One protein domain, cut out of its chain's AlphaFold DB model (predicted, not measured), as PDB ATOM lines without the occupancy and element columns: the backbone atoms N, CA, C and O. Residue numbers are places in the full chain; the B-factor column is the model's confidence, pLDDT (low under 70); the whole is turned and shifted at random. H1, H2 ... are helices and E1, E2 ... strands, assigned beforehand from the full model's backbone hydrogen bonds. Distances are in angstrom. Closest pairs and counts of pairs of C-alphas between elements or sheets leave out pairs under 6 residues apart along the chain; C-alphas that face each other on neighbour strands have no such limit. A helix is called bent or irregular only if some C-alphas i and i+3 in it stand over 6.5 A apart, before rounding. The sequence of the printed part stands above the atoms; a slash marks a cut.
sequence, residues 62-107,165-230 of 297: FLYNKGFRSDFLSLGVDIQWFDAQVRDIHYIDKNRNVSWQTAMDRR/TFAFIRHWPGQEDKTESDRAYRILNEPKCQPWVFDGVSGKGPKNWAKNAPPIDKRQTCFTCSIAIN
ATOM      1  N   PHE A  62       6.232  43.956 -11.785       74.94
ATOM      2  CA  PHE A  62       6.801  44.534 -10.594       74.94
ATOM      3  C   PHE A  62       6.864  46.043 -10.800       74.94
ATOM      4  O   PHE A  62       7.608  46.541 -11.644       74.94
ATOM      5  N   LEU A  63       6.087  46.762  -9.998       79.88
ATOM      6  CA  LEU A  63       6.110  48.219  -9.925       79.88
ATOM      7  C   LEU A  63       7.426  48.716  -9.336       79.88
ATOM      8  O   LEU A  63       7.960  49.745  -9.741       79.88
ATOM      9  N   TYR A  64       7.974  47.928  -8.414       82.69
ATOM     10  CA  TYR A  64       9.319  48.091  -7.908       82.69
ATOM     11  C   TYR A  64       9.955  46.724  -7.666       82.69
ATOM     12  O   TYR A  64       9.366  45.845  -7.034       82.69
ATOM     13  N   ASN A  65      11.163  46.538  -8.192       78.00
ATOM     14  CA  ASN A  65      11.804  45.233  -8.286       78.00
ATOM     15  C   ASN A  65      12.865  45.009  -7.204       78.00
ATOM     16  O   ASN A  65      13.890  45.686  -7.195       78.00
ATOM     17  N   LYS A  66      12.662  43.955  -6.401       77.06
ATOM     18  CA  LYS A  66      13.673  43.261  -5.585       77.06
ATOM     19  C   LYS A  66      14.510  44.202  -4.702       77.06
ATOM     20  O   LYS A  66      15.735  44.078  -4.654       77.06
ATOM     21  N   GLY A  67      13.836  45.114  -4.003       87.50
ATOM     22  CA  GLY A  67      14.441  46.006  -3.020       87.50
ATOM     23  C   GLY A  67      15.019  45.246  -1.834       87.50
ATOM     24  O   GLY A  67      14.467  44.242  -1.368       87.50
ATOM     25  N   PHE A  68      16.162  45.723  -1.361       93.25
ATOM     26  CA  PHE A  68      16.848  45.189  -0.194       93.25
ATOM     27  C   PHE A  68      16.309  45.854   1.072       93.25
ATOM     28  O   PHE A  68      15.782  46.964   1.020       93.25
ATOM     29  N   ARG A  69      16.493  45.221   2.234       94.31
ATOM     30  CA  ARG A  69      16.127  45.821   3.526       94.31
ATOM     31  C   ARG A  69      16.701  47.232   3.691       94.31
ATOM     32  O   ARG A  69      16.014  48.138   4.152       94.31
ATOM     33  N   SER A  70      17.953  47.422   3.272       92.44
ATOM     34  CA  SER A  70      18.650  48.711   3.301       92.44
ATOM     35  C   SER A  70      17.974  49.790   2.456       92.44
ATOM     36  O   SER A  70      17.960  50.953   2.858       92.44
ATOM     37  N   ASP A  71      17.382  49.403   1.327       90.69
ATOM     38  CA  ASP A  71      16.668  50.309   0.436       90.69
ATOM     39  C   ASP A  71      15.394  50.835   1.127       90.69
ATOM     40  O   ASP A  71      15.172  52.042   1.197       90.69
ATOM     41  N   PHE A  72      14.603  49.948   1.741       89.75
ATOM     42  CA  PHE A  72      13.406  50.332   2.502       89.75
ATOM     43  C   PHE A  72      13.745  51.157   3.747       89.75
ATOM     44  O   PHE A  72      13.082  52.153   4.026       89.75
ATOM     45  N   LEU A  73      14.829  50.813   4.446       90.94
ATOM     46  CA  LEU A  73      15.317  51.607   5.573       90.94
ATOM     47  C   LEU A  73      15.630  53.055   5.156       90.94
ATOM     48  O   LEU A  73      15.289  53.987   5.878       90.94
ATOM     49  N   SER A  74      16.240  53.254   3.981       88.25
ATOM     50  CA  SER A  74      16.564  54.595   3.463       88.25
ATOM     51  C   SER A  74      15.335  55.429   3.090       88.25
ATOM     52  O   SER A  74      15.398  56.654   3.088       88.25
ATOM     53  N   LEU A  75      14.209  54.766   2.817       87.50
ATOM     54  CA  LEU A  75      12.933  55.394   2.483       87.50
ATOM     55  C   LEU A  75      12.104  55.788   3.709       87.50
ATOM     56  O   LEU A  75      11.016  56.336   3.552       87.50
ATOM     57  N   GLY A  76      12.587  55.493   4.919       85.25
ATOM     58  CA  GLY A  76      11.878  55.823   6.154       85.25
ATOM     59  C   GLY A  76      10.562  55.062   6.332       85.25
ATOM     60  O   GLY A  76       9.670  55.546   7.029       85.25
ATOM     61  N   VAL A  77      10.409  53.892   5.700       89.06
ATOM     62  CA  VAL A  77       9.271  53.007   5.996       89.06
ATOM     63  C   VAL A  77       9.471  52.338   7.357       89.06
ATOM     64  O   VAL A  77      10.598  52.232   7.847       89.06
ATOM     65  N   ASP A  78       8.387  51.846   7.958       92.19
ATOM     66  CA  ASP A  78       8.462  51.059   9.191       92.19
ATOM     67  C   ASP A  78       9.152  49.711   8.930       92.19
ATOM     68  O   ASP A  78       8.527  48.709   8.583       92.19
ATOM     69  N   ILE A  79      10.477  49.689   9.080       94.94
ATOM     70  CA  ILE A  79      11.283  48.502   8.803       94.94
ATOM     71  C   ILE A  79      10.967  47.347   9.759       94.94
ATOM     72  O   ILE A  79      11.137  46.191   9.381       94.94
ATOM     73  N   GLN A  80      10.472  47.634  10.969       95.69
ATOM     74  CA  GLN A  80      10.141  46.601  11.950       95.69
ATOM     75  C   GLN A  80       8.946  45.772  11.480       95.69
ATOM     76  O   GLN A  80       8.950  44.548  11.633       95.69
ATOM     77  N   TRP A  81       7.967  46.416  10.839       95.94
ATOM     78  CA  TRP A  81       6.852  45.720  10.207       95.94
ATOM     79  C   TRP A  81       7.328  44.766   9.102       95.94
ATOM     80  O   TRP A  81       6.918  43.603   9.069       95.94
ATOM     81  N   PHE A  82       8.237  45.218   8.227       96.25
ATOM     82  CA  PHE A  82       8.791  44.370   7.163       96.25
ATOM     83  C   PHE A  82       9.608  43.204   7.739       96.25
ATOM     84  O   PHE A  82       9.444  42.069   7.293       96.25
ATOM     85  N   ASP A  83      10.447  43.465   8.746       97.06
ATOM     86  CA  ASP A  83      11.227  42.436   9.443       97.06
ATOM     87  C   ASP A  83      10.303  41.368  10.061       97.06
ATOM     88  O   ASP A  83      10.582  40.171   9.964       97.06
ATOM     89  N   ALA A  84       9.167  41.777  10.638       96.19
ATOM     90  CA  ALA A  84       8.160  40.854  11.152       96.19
ATOM     91  C   ALA A  84       7.522  40.002  10.041       96.19
ATOM     92  O   ALA A  84       7.458  38.784  10.194       96.19
ATOM     93  N   GLN A  85       7.131  40.596   8.905       96.06
ATOM     94  CA  GLN A  85       6.584  39.817   7.783       96.06
ATOM     95  C   GLN A  85       7.591  38.800   7.242       96.06
ATOM     96  O   GLN A  85       7.220  37.665   6.953       96.06
ATOM     97  N   VAL A  86       8.865  39.177   7.120       96.38
ATOM     98  CA  VAL A  86       9.915  38.266   6.649       96.38
ATOM     99  C   VAL A  86      10.089  37.086   7.607       96.38
ATOM    100  O   VAL A  86      10.159  35.946   7.145       96.38
ATOM    101  N   ARG A  87      10.091  37.327   8.927       95.88
ATOM    102  CA  ARG A  87      10.127  36.249   9.929       95.88
ATOM    103  C   ARG A  87       8.910  35.335   9.834       95.88
ATOM    104  O   ARG A  87       9.089  34.120   9.812       95.88
ATOM    105  N   ASP A  88       7.705  35.893   9.722       94.88
ATOM    106  CA  ASP A  88       6.480  35.103   9.564       94.88
ATOM    107  C   ASP A  88       6.568  34.206   8.317       94.88
ATOM    108  O   ASP A  88       6.333  33.001   8.358       94.88
ATOM    109  N   ILE A  89       6.962  34.775   7.180       94.38
ATOM    110  CA  ILE A  89       7.089  34.023   5.929       94.38
ATOM    111  C   ILE A  89       8.172  32.944   6.047       94.38
ATOM    112  O   ILE A  89       8.039  31.870   5.461       94.38
ATOM    113  N   HIS A  90       9.256  33.202   6.777       94.25
ATOM    114  CA  HIS A  90      10.322  32.224   6.960       94.25
ATOM    115  C   HIS A  90       9.905  31.055   7.868       94.25
ATOM    116  O   HIS A  90      10.080  29.906   7.469       94.25
ATOM    117  N   TYR A  91       9.344  31.336   9.049       92.00
ATOM    118  CA  TYR A  91       9.120  30.325  10.090       92.00
ATOM    119  C   TYR A  91       7.738  29.667  10.059       92.00
ATOM    120  O   TYR A  91       7.630  28.494  10.405       92.00
ATOM    121  N   ILE A  92       6.687  30.389   9.658       88.94
ATOM    122  CA  ILE A  92       5.300  29.882   9.670       88.94
ATOM    123  C   ILE A  92       4.705  29.728   8.261       88.94
ATOM    124  O   ILE A  92       3.502  29.542   8.117       88.94
ATOM    125  N   ASP A  93       5.546  29.830   7.222       82.06
ATOM    126  CA  ASP A  93       5.206  29.732   5.789       82.06
ATOM    127  C   ASP A  93       3.953  30.528   5.377       82.06
ATOM    128  O   ASP A  93       3.124  30.106   4.569       82.06
ATOM    129  N   LYS A  94       3.819  31.729   5.948       90.06
ATOM    130  CA  LYS A  94       2.756  32.677   5.609       90.06
ATOM    131  C   LYS A  94       2.820  33.069   4.128       90.06
ATOM    132  O   LYS A  94       3.880  33.051   3.496       90.06
ATOM    133  N   ASN A  95       1.683  33.500   3.577       90.12
ATOM    134  CA  ASN A  95       1.626  34.048   2.222       90.12
ATOM    135  C   ASN A  95       2.642  35.192   2.052       90.12
ATOM    136  O   ASN A  95       2.643  36.163   2.807       90.12
ATOM    137  N   ARG A  96       3.484  35.073   1.024       91.25
ATOM    138  CA  ARG A  96       4.558  36.024   0.726       91.25
ATOM    139  C   ARG A  96       4.089  37.355   0.138       91.25
ATOM    140  O   ARG A  96       4.870  38.302   0.095       91.25
ATOM    141  N   ASN A  97       2.865  37.391  -0.385       91.75
ATOM    142  CA  ASN A  97       2.241  38.594  -0.918       91.75
ATOM    143  C   ASN A  97       1.340  39.179   0.168       91.75
ATOM    144  O   ASN A  97       0.334  38.570   0.534       91.75
ATOM    145  N   VAL A  98       1.708  40.350   0.677       92.44
ATOM    146  CA  VAL A  98       1.031  41.014   1.794       92.44
ATOM    147  C   VAL A  98       0.441  42.337   1.312       92.44
ATOM    148  O   VAL A  98       1.080  43.072   0.555       92.44
ATOM    149  N   SER A  99      -0.789  42.644   1.733       92.00
ATOM    150  CA  SER A  99      -1.424  43.928   1.416       92.00
ATOM    151  C   SER A  99      -0.627  45.076   2.032       92.00
ATOM    152  O   SER A  99      -0.327  45.060   3.229       92.00
ATOM    153  N   TRP A 100      -0.322  46.102   1.237       93.44
ATOM    154  CA  TRP A 100       0.381  47.293   1.721       93.44
ATOM    155  C   TRP A 100      -0.418  48.055   2.785       93.44
ATOM    156  O   TRP A 100       0.179  48.715   3.634       93.44
ATOM    157  N   GLN A 101      -1.748  47.915   2.784       93.69
ATOM    158  CA  GLN A 101      -2.654  48.570   3.736       93.69
ATOM    159  C   GLN A 101      -2.384  48.135   5.181       93.69
ATOM    160  O   GLN A 101      -2.722  48.845   6.121       93.69
ATOM    161  N   THR A 102      -1.758  46.971   5.362       92.56
ATOM    162  CA  THR A 102      -1.373  46.462   6.685       92.56
ATOM    163  C   THR A 102      -0.052  47.041   7.195       92.56
ATOM    164  O   THR A 102       0.267  46.855   8.365       92.56
ATOM    165  N   ALA A 103       0.707  47.731   6.336       91.06
ATOM    166  CA  ALA A 103       2.017  48.300   6.650       91.06
ATOM    167  C   ALA A 103       1.981  49.822   6.825       91.06
ATOM    168  O   ALA A 103       2.753  50.378   7.602       91.06
ATOM    169  N   MET A 104       1.143  50.521   6.056       94.31
ATOM    170  CA  MET A 104       1.116  51.984   6.045       94.31
ATOM    171  C   MET A 104      -0.202  52.540   5.508       94.31
ATOM    172  O   MET A 104      -0.936  51.867   4.785       94.31
ATOM    173  N   ASP A 105      -0.476  53.804   5.834       94.62
ATOM    174  CA  ASP A 105      -1.638  54.518   5.315       94.62
ATOM    175  C   ASP A 105      -1.523  54.817   3.811       94.62
ATOM    176  O   ASP A 105      -0.436  54.870   3.225       94.62
ATOM    177  N   ARG A 106      -2.683  55.060   3.190       95.12
ATOM    178  CA  ARG A 106      -2.818  55.312   1.749       95.12
ATOM    179  C   ARG A 106      -1.942  56.464   1.263       95.12
ATOM    180  O   ARG A 106      -1.348  56.350   0.198       95.12
ATOM    181  N   ARG A 107      -1.836  57.558   2.021       95.56
ATOM    182  CA  ARG A 107      -1.078  58.751   1.609       95.56
ATOM    183  C   ARG A 107       0.421  58.461   1.581       95.56
ATOM    184  O   ARG A 107       1.102  58.840   0.624       95.56
ATOM    185  N   THR A 165       0.625  44.656  -4.034       91.88
ATOM    186  CA  THR A 165       1.080  44.000  -2.797       91.88
ATOM    187  C   THR A 165       2.578  44.184  -2.589       91.88
ATOM    188  O   THR A 165       3.333  44.386  -3.545       91.88
ATOM    189  N   PHE A 166       3.014  44.063  -1.336       93.62
ATOM    190  CA  PHE A 166       4.408  43.771  -1.026       93.62
ATOM    191  C   PHE A 166       4.652  42.277  -1.231       93.62
ATOM    192  O   PHE A 166       4.034  41.442  -0.571       93.62
ATOM    193  N   ALA A 167       5.548  41.942  -2.152       93.19
ATOM    194  CA  ALA A 167       5.931  40.578  -2.479       93.19
ATOM    195  C   ALA A 167       7.322  40.283  -1.913       93.19
ATOM    196  O   ALA A 167       8.339  40.740  -2.446       93.19
ATOM    197  N   PHE A 168       7.377  39.497  -0.842       94.00
ATOM    198  CA  PHE A 168       8.627  39.046  -0.238       94.00
ATOM    199  C   PHE A 168       9.134  37.792  -0.957       94.00
ATOM    200  O   PHE A 168       8.435  36.790  -1.094       94.00
ATOM    201  N   ILE A 169      10.358  37.836  -1.468       92.44
ATOM    202  CA  ILE A 169      10.903  36.803  -2.353       92.44
ATOM    203  C   ILE A 169      12.130  36.186  -1.694       92.44
ATOM    204  O   ILE A 169      13.039  36.911  -1.296       92.44
ATOM    205  N   ARG A 170      12.144  34.851  -1.613       93.69
ATOM    206  CA  ARG A 170      13.276  34.052  -1.135       93.69
ATOM    207  C   ARG A 170      14.352  33.949  -2.219       93.69
ATOM    208  O   ARG A 170      14.029  33.756  -3.388       93.69
ATOM    209  N   HIS A 171      15.609  34.019  -1.804       94.50
ATOM    210  CA  HIS A 171      16.802  33.807  -2.623       94.50
ATOM    211  C   HIS A 171      17.756  32.874  -1.880       94.50
ATOM    212  O   HIS A 171      17.858  32.950  -0.655       94.50
ATOM    213  N   TRP A 172      18.477  32.029  -2.617       95.62
ATOM    214  CA  TRP A 172      19.420  31.072  -2.038       95.62
ATOM    215  C   TRP A 172      20.816  31.246  -2.652       95.62
ATOM    216  O   TRP A 172      20.949  31.206  -3.880       95.62
ATOM    217  N   PRO A 173      21.867  31.441  -1.839       94.81
ATOM    218  CA  PRO A 173      23.243  31.488  -2.323       94.81
ATOM    219  C   PRO A 173      23.680  30.123  -2.859       94.81
ATOM    220  O   PRO A 173      23.439  29.102  -2.225       94.81
ATOM    221  N   GLY A 174      24.346  30.089  -4.014       94.00
ATOM    222  CA  GLY A 174      24.834  28.837  -4.609       94.00
ATOM    223  C   GLY A 174      23.793  28.062  -5.423       94.00
ATOM    224  O   GLY A 174      23.997  26.887  -5.718       94.00
ATOM    225  N   GLN A 175      22.683  28.691  -5.808       94.06
ATOM    226  CA  GLN A 175      21.766  28.121  -6.801       94.06
ATOM    227  C   GLN A 175      22.365  28.152  -8.219       94.06
ATOM    228  O   GLN A 175      23.255  28.955  -8.506       94.06
ATOM    229  N   GLU A 176      21.878  27.276  -9.102       94.00
ATOM    230  CA  GLU A 176      22.367  27.168 -10.489       94.00
ATOM    231  C   GLU A 176      22.101  28.440 -11.314       94.00
ATOM    232  O   GLU A 176      22.929  28.834 -12.139       94.00
ATOM    233  N   ASP A 177      20.982  29.131 -11.061       92.25
ATOM    234  CA  ASP A 177      20.737  30.453 -11.641       92.25
ATOM    235  C   ASP A 177      21.711  31.471 -11.038       92.25
ATOM    236  O   ASP A 177      21.520  31.980  -9.929       92.25
ATOM    237  N   LYS A 178      22.754  31.797 -11.804       90.31
ATOM    238  CA  LYS A 178      23.792  32.742 -11.396       90.31
ATOM    239  C   LYS A 178      23.228  34.110 -11.004       90.31
ATOM    240  O   LYS A 178      23.714  34.703 -10.051       90.31
ATOM    241  N   THR A 179      22.184  34.599 -11.671       89.06
ATOM    242  CA  THR A 179      21.624  35.931 -11.384       89.06
ATOM    243  C   THR A 179      20.925  35.957 -10.029       89.06
ATOM    244  O   THR A 179      21.054  36.918  -9.267       89.06
ATOM    245  N   GLU A 180      20.166  34.908  -9.721       90.06
ATOM    246  CA  GLU A 180      19.496  34.775  -8.430       90.06
ATOM    247  C   GLU A 180      20.512  34.451  -7.314       90.06
ATOM    248  O   GLU A 180      20.398  34.977  -6.204       90.06
ATOM    249  N   SER A 181      21.546  33.655  -7.611       93.19
ATOM    250  CA  SER A 181      22.651  33.328  -6.696       93.19
ATOM    251  C   SER A 181      23.471  34.565  -6.317       93.19
ATOM    252  O   SER A 181      23.621  34.871  -5.134       93.19
ATOM    253  N   ASP A 182      23.922  35.342  -7.306       93.19
ATOM    254  CA  ASP A 182      24.673  36.586  -7.103       93.19
ATOM    255  C   ASP A 182      23.855  37.584  -6.273       93.19
ATOM    256  O   ASP A 182      24.392  38.302  -5.427       93.19
ATOM    257  N   ARG A 183      22.529  37.619  -6.464       91.69
ATOM    258  CA  ARG A 183      21.654  38.457  -5.639       91.69
ATOM    259  C   ARG A 183      21.621  38.002  -4.188       91.69
ATOM    260  O   ARG A 183      21.717  38.857  -3.314       91.69
ATOM    261  N   ALA A 184      21.509  36.700  -3.932       94.75
ATOM    262  CA  ALA A 184      21.558  36.170  -2.574       94.75
ATOM    263  C   ALA A 184      22.879  36.540  -1.885       94.75
ATOM    264  O   ALA A 184      22.861  37.087  -0.786       94.75
ATOM    265  N   TYR A 185      24.016  36.374  -2.570       95.50
ATOM    266  CA  TYR A 185      25.321  36.782  -2.037       95.50
ATOM    267  C   TYR A 185      25.414  38.285  -1.751       95.50
ATOM    268  O   TYR A 185      25.996  38.688  -0.748       95.50
ATOM    269  N   ARG A 186      24.807  39.140  -2.580       93.88
ATOM    270  CA  ARG A 186      24.746  40.583  -2.295       93.88
ATOM    271  C   ARG A 186      23.952  40.907  -1.031       93.88
ATOM    272  O   ARG A 186      24.300  41.867  -0.357       93.88
ATOM    273  N   ILE A 187      22.896  40.151  -0.738       95.19
ATOM    274  CA  ILE A 187      22.104  40.324   0.487       95.19
ATOM    275  C   ILE A 187      22.929  39.870   1.693       95.19
ATOM    276  O   ILE A 187      23.020  40.609   2.667       95.19
ATOM    277  N   LEU A 188      23.589  38.711   1.586       94.69
ATOM    278  CA  LEU A 188      24.488  38.189   2.621       94.69
ATOM    279  C   LEU A 188      25.608  39.165   2.983       94.69
ATOM    280  O   LEU A 188      25.927  39.325   4.155       94.69
ATOM    281  N   ASN A 189      26.191  39.826   1.984       94.62
ATOM    282  CA  ASN A 189      27.331  40.718   2.181       94.62
ATOM    283  C   ASN A 189      26.934  42.144   2.604       94.62
ATOM    284  O   ASN A 189      27.814  42.975   2.809       94.62
ATOM    285  N   GLU A 190      25.639  42.457   2.718       94.56
ATOM    286  CA  GLU A 190      25.147  43.771   3.138       94.56
ATOM    287  C   GLU A 190      24.762  43.740   4.631       94.56
ATOM    288  O   GLU A 190      23.761  43.108   4.995       94.56
ATOM    289  N   PRO A 191      25.495  44.435   5.524       95.19
ATOM    290  CA  PRO A 191      25.211  44.423   6.960       95.19
ATOM    291  C   PRO A 191      23.792  44.887   7.305       95.19
ATOM    292  O   PRO A 191      23.145  44.343   8.199       95.19
ATOM    293  N   LYS A 192      23.249  45.858   6.561       95.88
ATOM    294  CA  LYS A 192      21.882  46.351   6.796       95.88
ATOM    295  C   LYS A 192      20.798  45.341   6.410       95.88
ATOM    296  O   LYS A 192      19.639  45.561   6.762       95.88
ATOM    297  N   CYS A 193      21.152  44.259   5.717       96.25
ATOM    298  CA  CYS A 193      20.244  43.198   5.293       96.25
ATOM    299  C   CYS A 193      20.263  41.957   6.184       96.25
ATOM    300  O   CYS A 193      19.416  41.093   5.977       96.25
ATOM    301  N   GLN A 194      21.151  41.868   7.178       96.50
ATOM    302  CA  GLN A 194      21.270  40.672   8.025       96.50
ATOM    303  C   GLN A 194      19.952  40.212   8.672       96.50
ATOM    304  O   GLN A 194      19.716  39.010   8.696       96.50
ATOM    305  N   PRO A 195      19.024  41.097   9.099       97.25
ATOM    306  CA  PRO A 195      17.726  40.648   9.621       97.25
ATOM    307  C   PRO A 195      16.841  39.891   8.614       97.25
ATOM    308  O   PRO A 195      15.819  39.331   8.999       97.25
ATOM    309  N   TRP A 196      17.190  39.908   7.323       97.56
ATOM    310  CA  TRP A 196      16.511  39.188   6.239       97.56
ATOM    311  C   TRP A 196      17.320  37.980   5.738       97.56
ATOM    312  O   TRP A 196      17.047  37.461   4.650       97.56
ATOM    313  N   VAL A 197      18.321  37.546   6.505       97.50
ATOM    314  CA  VAL A 197      19.142  36.362   6.250       97.50
ATOM    315  C   VAL A 197      18.879  35.350   7.357       97.50
ATOM    316  O   VAL A 197      18.930  35.684   8.536       97.50
ATOM    317  N   PHE A 198      18.602  34.112   6.966       96.94
ATOM    318  CA  PHE A 198      18.279  33.027   7.881       96.94
ATOM    319  C   PHE A 198      19.095  31.793   7.541       96.94
ATOM    320  O   PHE A 198      19.287  31.475   6.362       96.94
ATOM    321  N   ASP A 199      19.510  31.072   8.572       95.69
ATOM    322  CA  ASP A 199      20.152  29.780   8.404       95.69
ATOM    323  C   ASP A 199      19.144  28.726   7.944       95.69
ATOM    324  O   ASP A 199      17.971  28.724   8.324       95.69
ATOM    325  N   GLY A 200      19.608  27.828   7.081       93.31
ATOM    326  CA  GLY A 200      18.788  26.802   6.461       93.31
ATOM    327  C   GLY A 200      18.042  27.256   5.203       93.31
ATOM    328  O   GLY A 200      18.031  28.415   4.772       93.31
ATOM    329  N   VAL A 201      17.402  26.277   4.569       91.94
ATOM    330  CA  VAL A 201      16.606  26.453   3.351       91.94
ATOM    331  C   VAL A 201      15.131  26.457   3.738       91.94
ATOM    332  O   VAL A 201      14.607  25.436   4.166       91.94
ATOM    333  N   SER A 202      14.452  27.591   3.566       89.19
ATOM    334  CA  SER A 202      12.997  27.684   3.763       89.19
ATOM    335  C   SER A 202      12.212  27.413   2.475       89.19
ATOM    336  O   SER A 202      12.668  27.717   1.368       89.19
ATOM    337  N   GLY A 203      11.001  26.867   2.615       86.25
ATOM    338  CA  GLY A 203      10.158  26.460   1.490       86.25
ATOM    339  C   GLY A 203      10.754  25.288   0.698       86.25
ATOM    340  O   GLY A 203      11.449  24.439   1.245       86.25
ATOM    341  N   LYS A 204      10.495  25.240  -0.614       86.44
ATOM    342  CA  LYS A 204      10.973  24.151  -1.492       86.44
ATOM    343  C   LYS A 204      12.445  24.279  -1.923       86.44
ATOM    344  O   LYS A 204      12.941  23.393  -2.610       86.44
ATOM    345  N   GLY A 205      13.131  25.363  -1.546       86.94
ATOM    346  CA  GLY A 205      14.482  25.669  -2.025       86.94
ATOM    347  C   GLY A 205      14.552  26.043  -3.518       86.94
ATOM    348  O   GLY A 205      13.514  26.175  -4.180       86.94
ATOM    349  N   PRO A 206      15.768  26.239  -4.064       91.00
ATOM    350  CA  PRO A 206      15.963  26.444  -5.494       91.00
ATOM    351  C   PRO A 206      15.697  25.139  -6.256       91.00
ATOM    352  O   PRO A 206      15.864  24.049  -5.713       91.00
ATOM    353  N   LYS A 207      15.334  25.245  -7.542       89.19
ATOM    354  CA  LYS A 207      15.130  24.062  -8.403       89.19
ATOM    355  C   LYS A 207      16.385  23.191  -8.473       89.19
ATOM    356  O   LYS A 207      16.283  21.981  -8.333       89.19
ATOM    357  N   ASN A 208      17.539  23.834  -8.654       93.25
ATOM    358  CA  ASN A 208      18.843  23.194  -8.761       93.25
ATOM    359  C   ASN A 208      19.891  23.985  -7.968       93.25
ATOM    360  O   ASN A 208      19.899  25.222  -7.961       93.25
ATOM    361  N   TRP A 209      20.807  23.252  -7.344       95.12
ATOM    362  CA  TRP A 209      22.000  23.798  -6.705       95.12
ATOM    363  C   TRP A 209      23.178  23.733  -7.675       95.12
ATOM    364  O   TRP A 209      23.320  22.761  -8.415       95.12
ATOM    365  N   ALA A 210      24.039  24.749  -7.663       94.31
ATOM    366  CA  ALA A 210      25.285  24.704  -8.414       94.31
ATOM    367  C   ALA A 210      26.219  23.616  -7.851       94.31
ATOM    368  O   ALA A 210      26.145  23.260  -6.674       94.31
ATOM    369  N   LYS A 211      27.153  23.113  -8.668       93.12
ATOM    370  CA  LYS A 211      28.125  22.085  -8.234       93.12
ATOM    371  C   LYS A 211      28.989  22.533  -7.050       93.12
ATOM    372  O   LYS A 211      29.405  21.710  -6.248       93.12
ATOM    373  N   ASN A 212      29.249  23.833  -6.954       91.75
ATOM    374  CA  ASN A 212      30.008  24.476  -5.884       91.75
ATOM    375  C   ASN A 212      29.101  25.145  -4.834       91.75
ATOM    376  O   ASN A 212      29.535  26.080  -4.161       91.75
ATOM    377  N   ALA A 213      27.835  24.728  -4.726       94.06
ATOM    378  CA  ALA A 213      26.934  25.236  -3.703       94.06
ATOM    379  C   ALA A 213      27.489  24.978  -2.290       94.06
ATOM    380  O   ALA A 213      28.176  23.973  -2.078       94.06
ATOM    381  N   PRO A 214      27.146  25.829  -1.307       93.31
ATOM    382  CA  PRO A 214      27.486  25.569   0.083       93.31
ATOM    383  C   PRO A 214      27.016  24.177   0.545       93.31
ATOM    384  O   PRO A 214      25.937  23.717   0.119       93.31
ATOM    385  N   PRO A 215      27.788  23.523   1.438       93.81
ATOM    386  CA  PRO A 215      27.343  22.343   2.174       93.81
ATOM    387  C   PRO A 215      25.957  22.553   2.787       93.81
ATOM    388  O   PRO A 215      25.595  23.683   3.111       93.81
ATOM    389  N   ILE A 216      25.168  21.481   2.913       91.81
ATOM    390  CA  ILE A 216      23.746  21.564   3.296       91.81
ATOM    391  C   ILE A 216      23.551  22.329   4.614       91.81
ATOM    392  O   ILE A 216      22.659  23.169   4.694       91.81
ATOM    393  N   ASP A 217      24.418  22.088   5.593       94.19
ATOM    394  CA  ASP A 217      24.458  22.723   6.915       94.19
ATOM    395  C   ASP A 217      24.818  24.218   6.883       94.19
ATOM    396  O   ASP A 217      24.546  24.938   7.837       94.19
ATOM    397  N   LYS A 218      25.394  24.700   5.777       94.75
ATOM    398  CA  LYS A 218      25.784  26.104   5.570       94.75
ATOM    399  C   LYS A 218      24.878  26.846   4.593       94.75
ATOM    400  O   LYS A 218      25.181  27.971   4.199       94.75
ATOM    401  N   ARG A 219      23.799  26.217   4.126       95.50
ATOM    402  CA  ARG A 219      22.849  26.875   3.223       95.50
ATOM    403  C   ARG A 219      22.003  27.865   4.002       95.50
ATOM    404  O   ARG A 219      21.606  27.597   5.129       95.50
ATOM    405  N   GLN A 220      21.699  28.984   3.362       96.31
ATOM    406  CA  GLN A 220      20.947  30.083   3.956       96.31
ATOM    407  C   GLN A 220      19.816  30.519   3.025       96.31
ATOM    408  O   GLN A 220      19.883  30.339   1.805       96.31
ATOM    409  N   THR A 221      18.786  31.129   3.600       96.31
ATOM    410  CA  THR A 221      17.709  31.803   2.878       96.31
ATOM    411  C   THR A 221      17.847  33.306   3.076       96.31
ATOM    412  O   THR A 221      17.888  33.792   4.200       96.31
ATOM    413  N   CYS A 222      17.859  34.048   1.977       96.69
ATOM    414  CA  CYS A 222      17.843  35.507   1.961       96.69
ATOM    415  C   CYS A 222      16.500  36.018   1.431       96.69
ATOM    416  O   CYS A 222      15.874  35.354   0.604       96.69
ATOM    417  N   PHE A 223      16.086  37.222   1.826       96.56
ATOM    418  CA  PHE A 223      14.863  37.842   1.314       96.56
ATOM    419  C   PHE A 223      15.115  39.165   0.582       96.56
ATOM    420  O   PHE A 223      16.032  39.919   0.896       96.56
ATOM    421  N   THR A 224      14.257  39.461  -0.392       95.31
ATOM    422  CA  THR A 224      14.038  40.812  -0.942       95.31
ATOM    423  C   THR A 224      12.556  41.144  -0.888       95.31
ATOM    424  O   THR A 224      11.736  40.227  -0.885       95.31
ATOM    425  N   CYS A 225      12.197  42.419  -0.976       94.06
ATOM    426  CA  CYS A 225      10.809  42.842  -1.134       94.06
ATOM    427  C   CYS A 225      10.619  43.587  -2.464       94.06
ATOM    428  O   CYS A 225      11.382  44.492  -2.802       94.06
ATOM    429  N   SER A 226       9.609  43.189  -3.230       91.94
ATOM    430  CA  SER A 226       9.141  43.893  -4.426       91.94
ATOM    431  C   SER A 226       7.778  44.524  -4.154       91.94
ATOM    432  O   SER A 226       7.009  44.007  -3.349       91.94
ATOM    433  N   ILE A 227       7.434  45.581  -4.889       90.75
ATOM    434  CA  ILE A 227       6.040  46.013  -5.024       90.75
ATOM    435  C   ILE A 227       5.526  45.432  -6.337       90.75
ATOM    436  O   ILE A 227       6.096  45.706  -7.394       90.75
ATOM    437  N   ALA A 228       4.497  44.593  -6.272       86.50
ATOM    438  CA  ALA A 228       4.016  43.822  -7.414       86.50
ATOM    439  C   ALA A 228       2.524  44.042  -7.656       86.50
ATOM    440  O   ALA A 228       1.751  44.116  -6.700       86.50
ATOM    441  N   ILE A 229       2.133  44.073  -8.932       79.00
ATOM    442  CA  ILE A 229       0.745  43.869  -9.340       79.00
ATOM    443  C   ILE A 229       0.497  42.362  -9.351       79.00
ATOM    444  O   ILE A 229       1.125  41.622 -10.108       79.00
ATOM    445  N   ASN A 230      -0.426  41.902  -8.519       70.38
ATOM    446  CA  ASN A 230      -0.895  40.528  -8.509       70.38
ATOM    447  C   ASN A 230      -2.262  40.454  -9.205       70.38
ATOM    448  O   ASN A 230      -3.301  40.294  -8.563       70.38
TER     449      ASN A 230
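AT A GLANCE: This is residues 62 to 107 and 165 to 230 of the 297 residues of an uncharacterized protein of Calothrix brevissima NIES-22 (UniProt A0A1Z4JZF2). A strongly twisted antiparallel sheet runs through the core, built on the long bent strand E5 with E3 beside it; H2 covers part of E3 and E5, and H3 crosses them near the end where E4 joins. H1 and H4 fill in next to H2, and the long loop of residues 200 to 219 lies beyond that end. The 112 printed residues hold four named helices and five named strands in the order E1 H1 H2 E2 E3 H3 H4 E4 E5, a mixed class of helices and strands. The whole is compact, with a radius of gyration of the C-alphas of 13.9 A, yet elongated, spanning 48 by 25 by 23 A.

HOW THE PARTS SIT: E5, residues 220 to 229, and E3, residues 165 to 171, are antiparallel neighbours at 152 degrees, with N 167 and O 226 2.8 A apart, within hydrogen-bond range. On the other side of E5 from E3 lie E1, residues 62 to 67, with N 63 and O 227 at 2.8 A, and E4, residues 197 to 199, with N 221 and O 198 at 2.8 A; both are antiparallel to E5, and E4 and E5 form a hairpin. E2, residues 97 to 99, is antiparallel to E3, with N 98 and O 166 at 2.9 A. E5 bends by 52 degrees at residue 226. The sheet is only just strongly twisted, its C-alphas lying up to 4.4 A off the best plane. H3, residues 178 to 188, is on the sheet at a height of 8.1 A, over E3 and only just over E5, with 3 C-alphas falling on E5; it runs across the strands, at 83 degrees to E3 on the local plane. H2, residues 79 to 91, is on the sheet too, its closest C-alphas to E3 being Val 86 and Phe 168, 7.0 A apart. H4, residues 191 to 196, only grazes the sheet and touches H2 at a steep tilt of 48 degrees, the same way, closest at the C-alphas of Val 86 and Trp 196, 6.7 A. H1, residues 69 to 74, also only grazes the sheet and touches H4, closest at the C-alphas of Arg 69 and Cys 193, 5.2 A. Every O i to N i+4 pair is within hydrogen-bond range in H1, H2 and H3; in H4, which is irregular with C-alphas 192 and 195 7.6 A apart, 0 of 2 are, beside 2 of 3 O i to N i+3 pairs.

IN THESE COORDINATES: E1 begins at C-alpha 62, (6.801, 44.534, -10.594). H2 is 18.4 A long, E3 18.7 A and H3 15.1 A. E5, 27.8 A, ends at C-alpha 229, (0.745, 43.869, -9.340).

THE WHOLE: The C-alphas of Arg 107 and Lys 211 are the two farthest apart, 47.9 A. Residues 108 to 164 are not printed, and C-alphas 107 and 165 are 15.5 A apart across the cut. The link E4 to E5 is long, 20 residues. The mean pLDDT of the printed part is 92.1, and no printed residue is under 70.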